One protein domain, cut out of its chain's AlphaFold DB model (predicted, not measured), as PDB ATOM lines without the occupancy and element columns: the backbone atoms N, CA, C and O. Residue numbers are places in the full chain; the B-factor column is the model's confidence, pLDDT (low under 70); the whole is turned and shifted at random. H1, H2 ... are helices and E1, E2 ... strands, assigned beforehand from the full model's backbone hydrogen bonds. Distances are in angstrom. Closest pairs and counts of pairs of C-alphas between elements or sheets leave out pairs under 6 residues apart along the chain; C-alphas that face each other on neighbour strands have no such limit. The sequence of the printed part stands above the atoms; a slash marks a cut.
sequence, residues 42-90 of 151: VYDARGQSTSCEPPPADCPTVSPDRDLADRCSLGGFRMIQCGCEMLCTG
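Overview. This is residues 42 to 90 of the 151 residues of an uncharacterized protein of Polyangium spumosum (UniProt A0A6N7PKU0). There is little regular structure here: a small hairpin of two strands, E1 and E2, has one short helix, H1, near the end where E1 begins, and residues 42 to 65, with no named element, loop widely round them. The printed part has 49 residues, in the order H1, E1, E2, and the class is mixed, with only 19 residues in named elements. It is compact, with a radius of gyration of the C-alphas of 10.2 A, yet elongated, spanning 30 by 19 by 16 A.

Arrangement. Look first at E1, residues 78 to 82, and E2, residues 85 to 89, an antiparallel hairpin at 139 degrees, where N 80 and O 87 are 2.8 A apart, within hydrogen-bond range. The closest C-alphas of H1, residues 66 to 74, and E2 are those of Cys 72 and Cys 88, 6.0 A apart. In H1 every O i to N i+4 pair is within hydrogen-bond range. Residues 42 to 43 pair antiparallel with residues 49 to 50.

Along the chain. Find C-alpha 78 at (3.682, 42.847, -13.733); from there E1 runs 12.5 A. E2 runs 12.6 A to C-alpha 89 at (1.121, 46.157, -17.118). H1 spans 11.9 A from C-alpha 66.

Size, cuts and confidence. The C-alphas of Asp 58 and Leu 74, the two farthest apart, are 30.5 A apart. The printed part has no cut, and both links are tight. Confidence is under 70 at residues 45 to 47, 61 to 64, 74 to 76 and 90.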
ATOM      1  N   VAL A  42      -2.166  50.540 -19.217       84.50
ATOM      2  CA  VAL A  42      -2.172  49.766 -17.970       84.50
ATOM      3  C   VAL A  42      -3.610  49.572 -17.512       84.50
ATOM      4  O   VAL A  42      -4.514  50.220 -18.033       84.50
ATOM      5  N   TYR A  43      -3.843  48.676 -16.562       82.00
ATOM      6  CA  TYR A  43      -5.193  48.296 -16.163       82.00
ATOM      7  C   TYR A  43      -5.386  48.399 -14.653       82.00
ATOM      8  O   TYR A  43      -4.497  48.033 -13.875       82.00
ATOM      9  N   ASP A  44      -6.552  48.904 -14.254       79.31
ATOM     10  CA  ASP A  44      -6.944  49.053 -12.855       79.31
ATOM     11  C   ASP A  44      -7.491  47.746 -12.249       79.31
ATOM     12  O   ASP A  44      -7.614  46.703 -12.899       79.31
ATOM     13  N   ALA A  45      -7.879  47.816 -10.974       69.06
ATOM     14  CA  ALA A  45      -8.512  46.715 -10.256       69.06
ATOM     15  C   ALA A  45      -9.865  46.259 -10.836       69.06
ATOM     16  O   ALA A  45     -10.417  45.262 -10.378       69.06
ATOM     17  N   ARG A  46     -10.424  46.952 -11.824       67.44
ATOM     18  CA  ARG A  46     -11.664  46.590 -12.515       67.44
ATOM     19  C   ARG A  46     -11.398  46.093 -13.939       67.44
ATOM     20  O   ARG A  46     -12.356  45.796 -14.645       67.44
ATOM     21  N   GLY A  47     -10.131  45.982 -14.352       67.75
ATOM     22  CA  GLY A  47      -9.762  45.658 -15.731       67.75
ATOM     23  C   GLY A  47     -10.034  46.814 -16.696       67.75
ATOM     24  O   GLY A  47     -10.109  46.612 -17.905       67.75
ATOM     25  N   GLN A  48     -10.214  48.035 -16.188       76.88
ATOM     26  CA  GLN A  48     -10.369  49.213 -17.024       76.88
ATOM     27  C   GLN A  48      -8.992  49.699 -17.463       76.88
ATOM     28  O   GLN A  48      -8.112  49.938 -16.633       76.88
ATOM     29  N   SER A  49      -8.809  49.837 -18.776       79.94
ATOM     30  CA  SER A  49      -7.586  50.395 -19.332       79.94
ATOM     31  C   SER A  49      -7.479  51.881 -19.006       79.94
ATOM     32  O   SER A  49      -8.437  52.645 -19.125       79.94
ATOM     33  N   THR A  50      -6.285  52.291 -18.611       78.38
ATOM     34  CA  THR A  50      -5.925  53.680 -18.367       78.38
ATOM     35  C   THR A  50      -4.503  53.940 -18.857       78.38
ATOM     36  O   THR A  50      -3.715  53.012 -19.073       78.38
ATOM     37  N   SER A  51      -4.183  55.210 -19.078       79.75
ATOM     38  CA  SER A  51      -2.834  55.636 -19.432       79.75
ATOM     39  C   SER A  51      -1.953  55.624 -18.188       79.75
ATOM     40  O   SER A  51      -2.378  56.036 -17.110       79.75
ATOM     41  N   CYS A  52      -0.712  55.164 -18.333       81.38
ATOM     42  CA  CYS A  52       0.254  55.223 -17.247       81.38
ATOM     43  C   CYS A  52       1.052  56.524 -17.326       81.38
ATOM     44  O   CYS A  52       1.927  56.677 -18.179       81.38
ATOM     45  N   GLU A  53       0.756  57.461 -16.431       80.88
ATOM     46  CA  GLU A  53       1.576  58.657 -16.246       80.88
ATOM     47  C   GLU A  53       2.713  58.391 -15.245       80.88
ATOM     48  O   GLU A  53       2.526  57.633 -14.287       80.88
ATOM     49  N   PRO A  54       3.900  58.995 -15.435       75.88
ATOM     50  CA  PRO A  54       5.003  58.853 -14.493       75.88
ATOM     51  C   PRO A  54       4.608  59.314 -13.080       75.88
ATOM     52  O   PRO A  54       3.919  60.329 -12.945       75.88
ATOM     53  N   PRO A  55       5.056  58.618 -12.022       74.81
ATOM     54  CA  PRO A  55       4.806  59.044 -10.650       74.81
ATOM     55  C   PRO A  55       5.477  60.405 -10.371       74.81
ATOM     56  O   PRO A  55       6.678  60.546 -10.628       74.81
ATOM     57  N   PRO A  56       4.761  61.417  -9.845       74.12
ATOM     58  CA  PRO A  56       5.404  62.612  -9.308       74.12
ATOM     59  C   PRO A  56       6.287  62.265  -8.097       74.12
ATOM     60  O   PRO A  56       6.026  61.303  -7.375       74.12
ATOM     61  N   ALA A  57       7.327  63.071  -7.858       71.88
ATOM     62  CA  ALA A  57       8.334  62.824  -6.817       71.88
ATOM     63  C   ALA A  57       7.756  62.745  -5.388       71.88
ATOM     64  O   ALA A  57       8.359  62.125  -4.518       71.88
ATOM     65  N   ASP A  58       6.577  63.335  -5.168       75.44
ATOM     66  CA  ASP A  58       5.872  63.357  -3.883       75.44
ATOM     67  C   ASP A  58       4.893  62.186  -3.684       75.44
ATOM     68  O   ASP A  58       4.141  62.171  -2.706       75.44
ATOM     69  N   CYS A  59       4.853  61.196  -4.586       70.69
ATOM     70  CA  CYS A  59       3.993  60.040  -4.357       70.69
ATOM     71  C   CYS A  59       4.510  59.197  -3.183       70.69
ATOM     72  O   CYS A  59       5.664  58.755  -3.195       70.69
ATOM     73  N   PRO A  60       3.655  58.887  -2.192       70.00
ATOM     74  CA  PRO A  60       4.014  57.923  -1.168       70.00
ATOM     75  C   PRO A  60       4.250  56.553  -1.810       70.00
ATOM     76  O   PRO A  60       3.629  56.200  -2.817       70.00
ATOM     77  N   THR A  61       5.127  55.748  -1.209       67.50
ATOM     78  CA  THR A  61       5.253  54.333  -1.569       67.50
ATOM     79  C   THR A  61       3.918  53.645  -1.302       67.50
ATOM     80  O   THR A  61       3.558  53.385  -0.153       67.50
ATOM     81  N   VAL A  62       3.164  53.382  -2.364       67.88
ATOM     82  CA  VAL A  62       1.854  52.738  -2.288       67.88
ATOM     83  C   VAL A  62       2.017  51.235  -2.418       67.88
ATOM     84  O   VAL A  62       2.648  50.729  -3.347       67.88
ATOM     85  N   SER A  63       1.462  50.508  -1.450       68.94
ATOM     86  CA  SER A  63       1.311  49.067  -1.590       68.94
ATOM     87  C   SER A  63       0.118  48.809  -2.508       68.94
ATOM     88  O   SER A  63      -0.927  49.436  -2.324       68.94
ATOM     89  N   PRO A  64       0.262  47.926  -3.502       68.25
ATOM     90  CA  PRO A  64      -0.843  47.568  -4.369       68.25
ATOM     91  C   PRO A  64      -1.974  46.938  -3.561       68.25
ATOM     92  O   PRO A  64      -1.732  46.216  -2.587       68.25
ATOM     93  N   ASP A  65      -3.203  47.172  -4.008       77.19
ATOM     94  CA  ASP A  65      -4.345  46.394  -3.551       77.19
ATOM     95  C   ASP A  65      -4.054  44.895  -3.751       77.19
ATOM     96  O   ASP A  65      -3.541  44.491  -4.803       77.19
ATOM     97  N   ARG A  66      -4.312  44.071  -2.726       76.69
ATOM     98  CA  ARG A  66      -3.929  42.651  -2.774       76.69
ATOM     99  C   ARG A  66      -4.680  41.900  -3.866       76.69
ATOM    100  O   ARG A  66      -4.065  41.081  -4.539       76.69
ATOM    101  N   ASP A  67      -5.945  42.235  -4.111       74.62
ATOM    102  CA  ASP A  67      -6.746  41.567  -5.135       74.62
ATOM    103  C   ASP A  67      -6.249  41.932  -6.540       74.62
ATOM    104  O   ASP A  67      -6.241  41.100  -7.451       74.62
ATOM    105  N   LEU A  68      -5.805  43.176  -6.757       77.50
ATOM    106  CA  LEU A  68      -5.121  43.564  -7.996       77.50
ATOM    107  C   LEU A  68      -3.773  42.850  -8.156       77.50
ATOM    108  O   LEU A  68      -3.498  42.305  -9.226       77.50
ATOM    109  N   ALA A  69      -2.961  42.808  -7.098       79.62
ATOM    110  CA  ALA A  69      -1.665  42.138  -7.101       79.62
ATOM    111  C   ALA A  69      -1.785  40.652  -7.451       79.62
ATOM    112  O   ALA A  69      -1.023  40.145  -8.282       79.62
ATOM    113  N   ASP A  70      -2.765  39.974  -6.856       77.00
ATOM    114  CA  ASP A  70      -3.017  38.558  -7.078       77.00
ATOM    115  C   ASP A  70      -3.509  38.314  -8.505       77.00
ATOM    116  O   ASP A  70      -2.975  37.443  -9.187       77.00
ATOM    117  N   ARG A  71      -4.441  39.122  -9.027       71.50
ATOM    118  CA  ARG A  71      -4.922  38.973 -10.413       71.50
ATOM    119  C   ARG A  71      -3.853  39.272 -11.456       71.50
ATOM    120  O   ARG A  71      -3.718  38.502 -12.404       71.50
ATOM    121  N   CYS A  72      -3.053  40.322 -11.268       75.56
ATOM    122  CA  CYS A  72      -1.895  40.571 -12.128       75.56
ATOM    123  C   CYS A  72      -0.933  39.384 -12.118       75.56
ATOM    124  O   CYS A  72      -0.539  38.904 -13.178       75.56
ATOM    125  N   SER A  73      -0.595  38.878 -10.929       75.31
ATOM    126  CA  SER A  73       0.353  37.771 -10.773       75.31
ATOM    127  C   SER A  73      -0.178  36.466 -11.371       75.31
ATOM    128  O   SER A  73       0.569  35.750 -12.037       75.31
ATOM    129  N   LEU A  74      -1.468  36.166 -11.186       68.38
ATOM    130  CA  LEU A  74      -2.140  35.007 -11.780       68.38
ATOM    131  C   LEU A  74      -2.180  35.085 -13.310       68.38
ATOM    132  O   LEU A  74      -2.017  34.059 -13.966       68.38
ATOM    133  N   GLY A  75      -2.346  36.288 -13.867       64.44
ATOM    134  CA  GLY A  75      -2.274  36.544 -15.307       64.44
ATOM    135  C   GLY A  75      -0.849  36.606 -15.871       64.44
ATOM    136  O   GLY A  75      -0.675  36.798 -17.068       64.44
ATOM    137  N   GLY A  76       0.190  36.460 -15.036       65.31
ATOM    138  CA  GLY A  76       1.589  36.597 -15.459       65.31
ATOM    139  C   GLY A  76       1.997  38.035 -15.805       65.31
ATOM    140  O   GLY A  76       3.059  38.257 -16.392       65.31
ATOM    141  N   PHE A  77       1.175  39.013 -15.435       78.88
ATOM    142  CA  PHE A  77       1.418  40.431 -15.644       78.88
ATOM    143  C   PHE A  77       2.221  41.018 -14.485       78.88
ATOM    144  O   PHE A  77       2.227  40.511 -13.361       78.88
ATOM    145  N   ARG A  78       2.930  42.114 -14.756       79.19
ATOM    146  CA  ARG A  78       3.682  42.847 -13.733       79.19
ATOM    147  C   ARG A  78       2.852  44.017 -13.244       79.19
ATOM    148  O   ARG A  78       2.013  44.534 -13.973       79.19
ATOM    149  N   MET A  79       3.108  44.448 -12.019       83.50
ATOM    150  CA  MET A  79       2.566  45.715 -11.551       83.50
ATOM    151  C   MET A  79       3.576  46.833 -11.714       83.50
ATOM    152  O   MET A  79       4.783  46.627 -11.579       83.50
ATOM    153  N   ILE A  80       3.053  48.015 -11.998       84.12
ATOM    154  CA  ILE A  80       3.800  49.248 -12.164       84.12
ATOM    155  C   ILE A  80       3.103  50.356 -11.388       84.12
ATOM    156  O   ILE A  80       1.883  50.359 -11.252       84.12
ATOM    157  N   GLN A  81       3.881  51.304 -10.884       83.00
ATOM    158  CA  GLN A  81       3.332  52.521 -10.315       83.00
ATOM    159  C   GLN A  81       3.073  53.536 -11.433       83.00
ATOM    160  O   GLN A  81       3.997  53.891 -12.164       83.00
ATOM    161  N   CYS A  82       1.832  53.999 -11.550       81.75
ATOM    162  CA  CYS A  82       1.431  55.078 -12.448       81.75
ATOM    163  C   CYS A  82       0.782  56.178 -11.609       81.75
ATOM    164  O   CYS A  82      -0.136  55.907 -10.834       81.75
ATOM    165  N   GLY A  83       1.271  57.413 -11.716       82.81
ATOM    166  CA  GLY A  83       0.922  58.454 -10.750       82.81
ATOM    167  C   GLY A  83       1.208  57.978  -9.320       82.81
ATOM    168  O   GLY A  83       2.287  57.466  -9.038       82.81
ATOM    169  N   CYS A  84       0.232  58.094  -8.421       79.75
ATOM    170  CA  CYS A  84       0.347  57.570  -7.054       79.75
ATOM    171  C   CYS A  84      -0.413  56.250  -6.842       79.75
ATOM    172  O   CYS A  84      -0.736  55.914  -5.709       79.75
ATOM    173  N   GLU A  85      -0.698  55.497  -7.903       81.25
ATOM    174  CA  GLU A  85      -1.421  54.225  -7.830       81.25
ATOM    175  C   GLU A  85      -0.587  53.081  -8.412       81.25
ATOM    176  O   GLU A  85       0.299  53.288  -9.241       81.25
ATOM    177  N   MET A  86      -0.865  51.853  -7.971       83.81
ATOM    178  CA  MET A  86      -0.292  50.643  -8.565       83.81
ATOM    179  C   MET A  86      -1.284  50.066  -9.571       83.81
ATOM    180  O   MET A  86      -2.423  49.778  -9.214       83.81
ATOM    181  N   LEU A  87      -0.840  49.871 -10.809       85.88
ATOM    182  CA  LEU A  87      -1.632  49.355 -11.923       85.88
ATOM    183  C   LEU A  87      -0.949  48.146 -12.568       85.88
ATOM    184  O   LEU A  87       0.241  47.889 -12.373       85.88
ATOM    185  N   CYS A  88      -1.708  47.393 -13.357       85.12
ATOM    186  CA  CYS A  88      -1.229  46.202 -14.047       85.12
ATOM    187  C   CYS A  88      -0.674  46.532 -15.440       85.12
ATOM    188  O   CYS A  88      -1.365  47.144 -16.256       85.12
ATOM    189  N   THR A  89       0.546  46.088 -15.762       82.69
ATOM    190  CA  THR A  89       1.121  46.157 -17.118       82.69
ATOM    191  C   THR A  89       0.659  44.963 -17.946       82.69
ATOM    192  O   THR A  89       1.412  44.021 -18.209       82.69
ATOM    193  N   GLY A  90      -0.615  44.979 -18.293       68.06
ATOM    194  CA  GLY A  90      -1.322  43.864 -18.907       68.06
ATOM    195  C   GLY A  90      -2.724  43.809 -18.338       68.06
ATOM    196  O   GLY A  90      -2.956  44.333 -17.255       68.06
TER     197      GLY A  90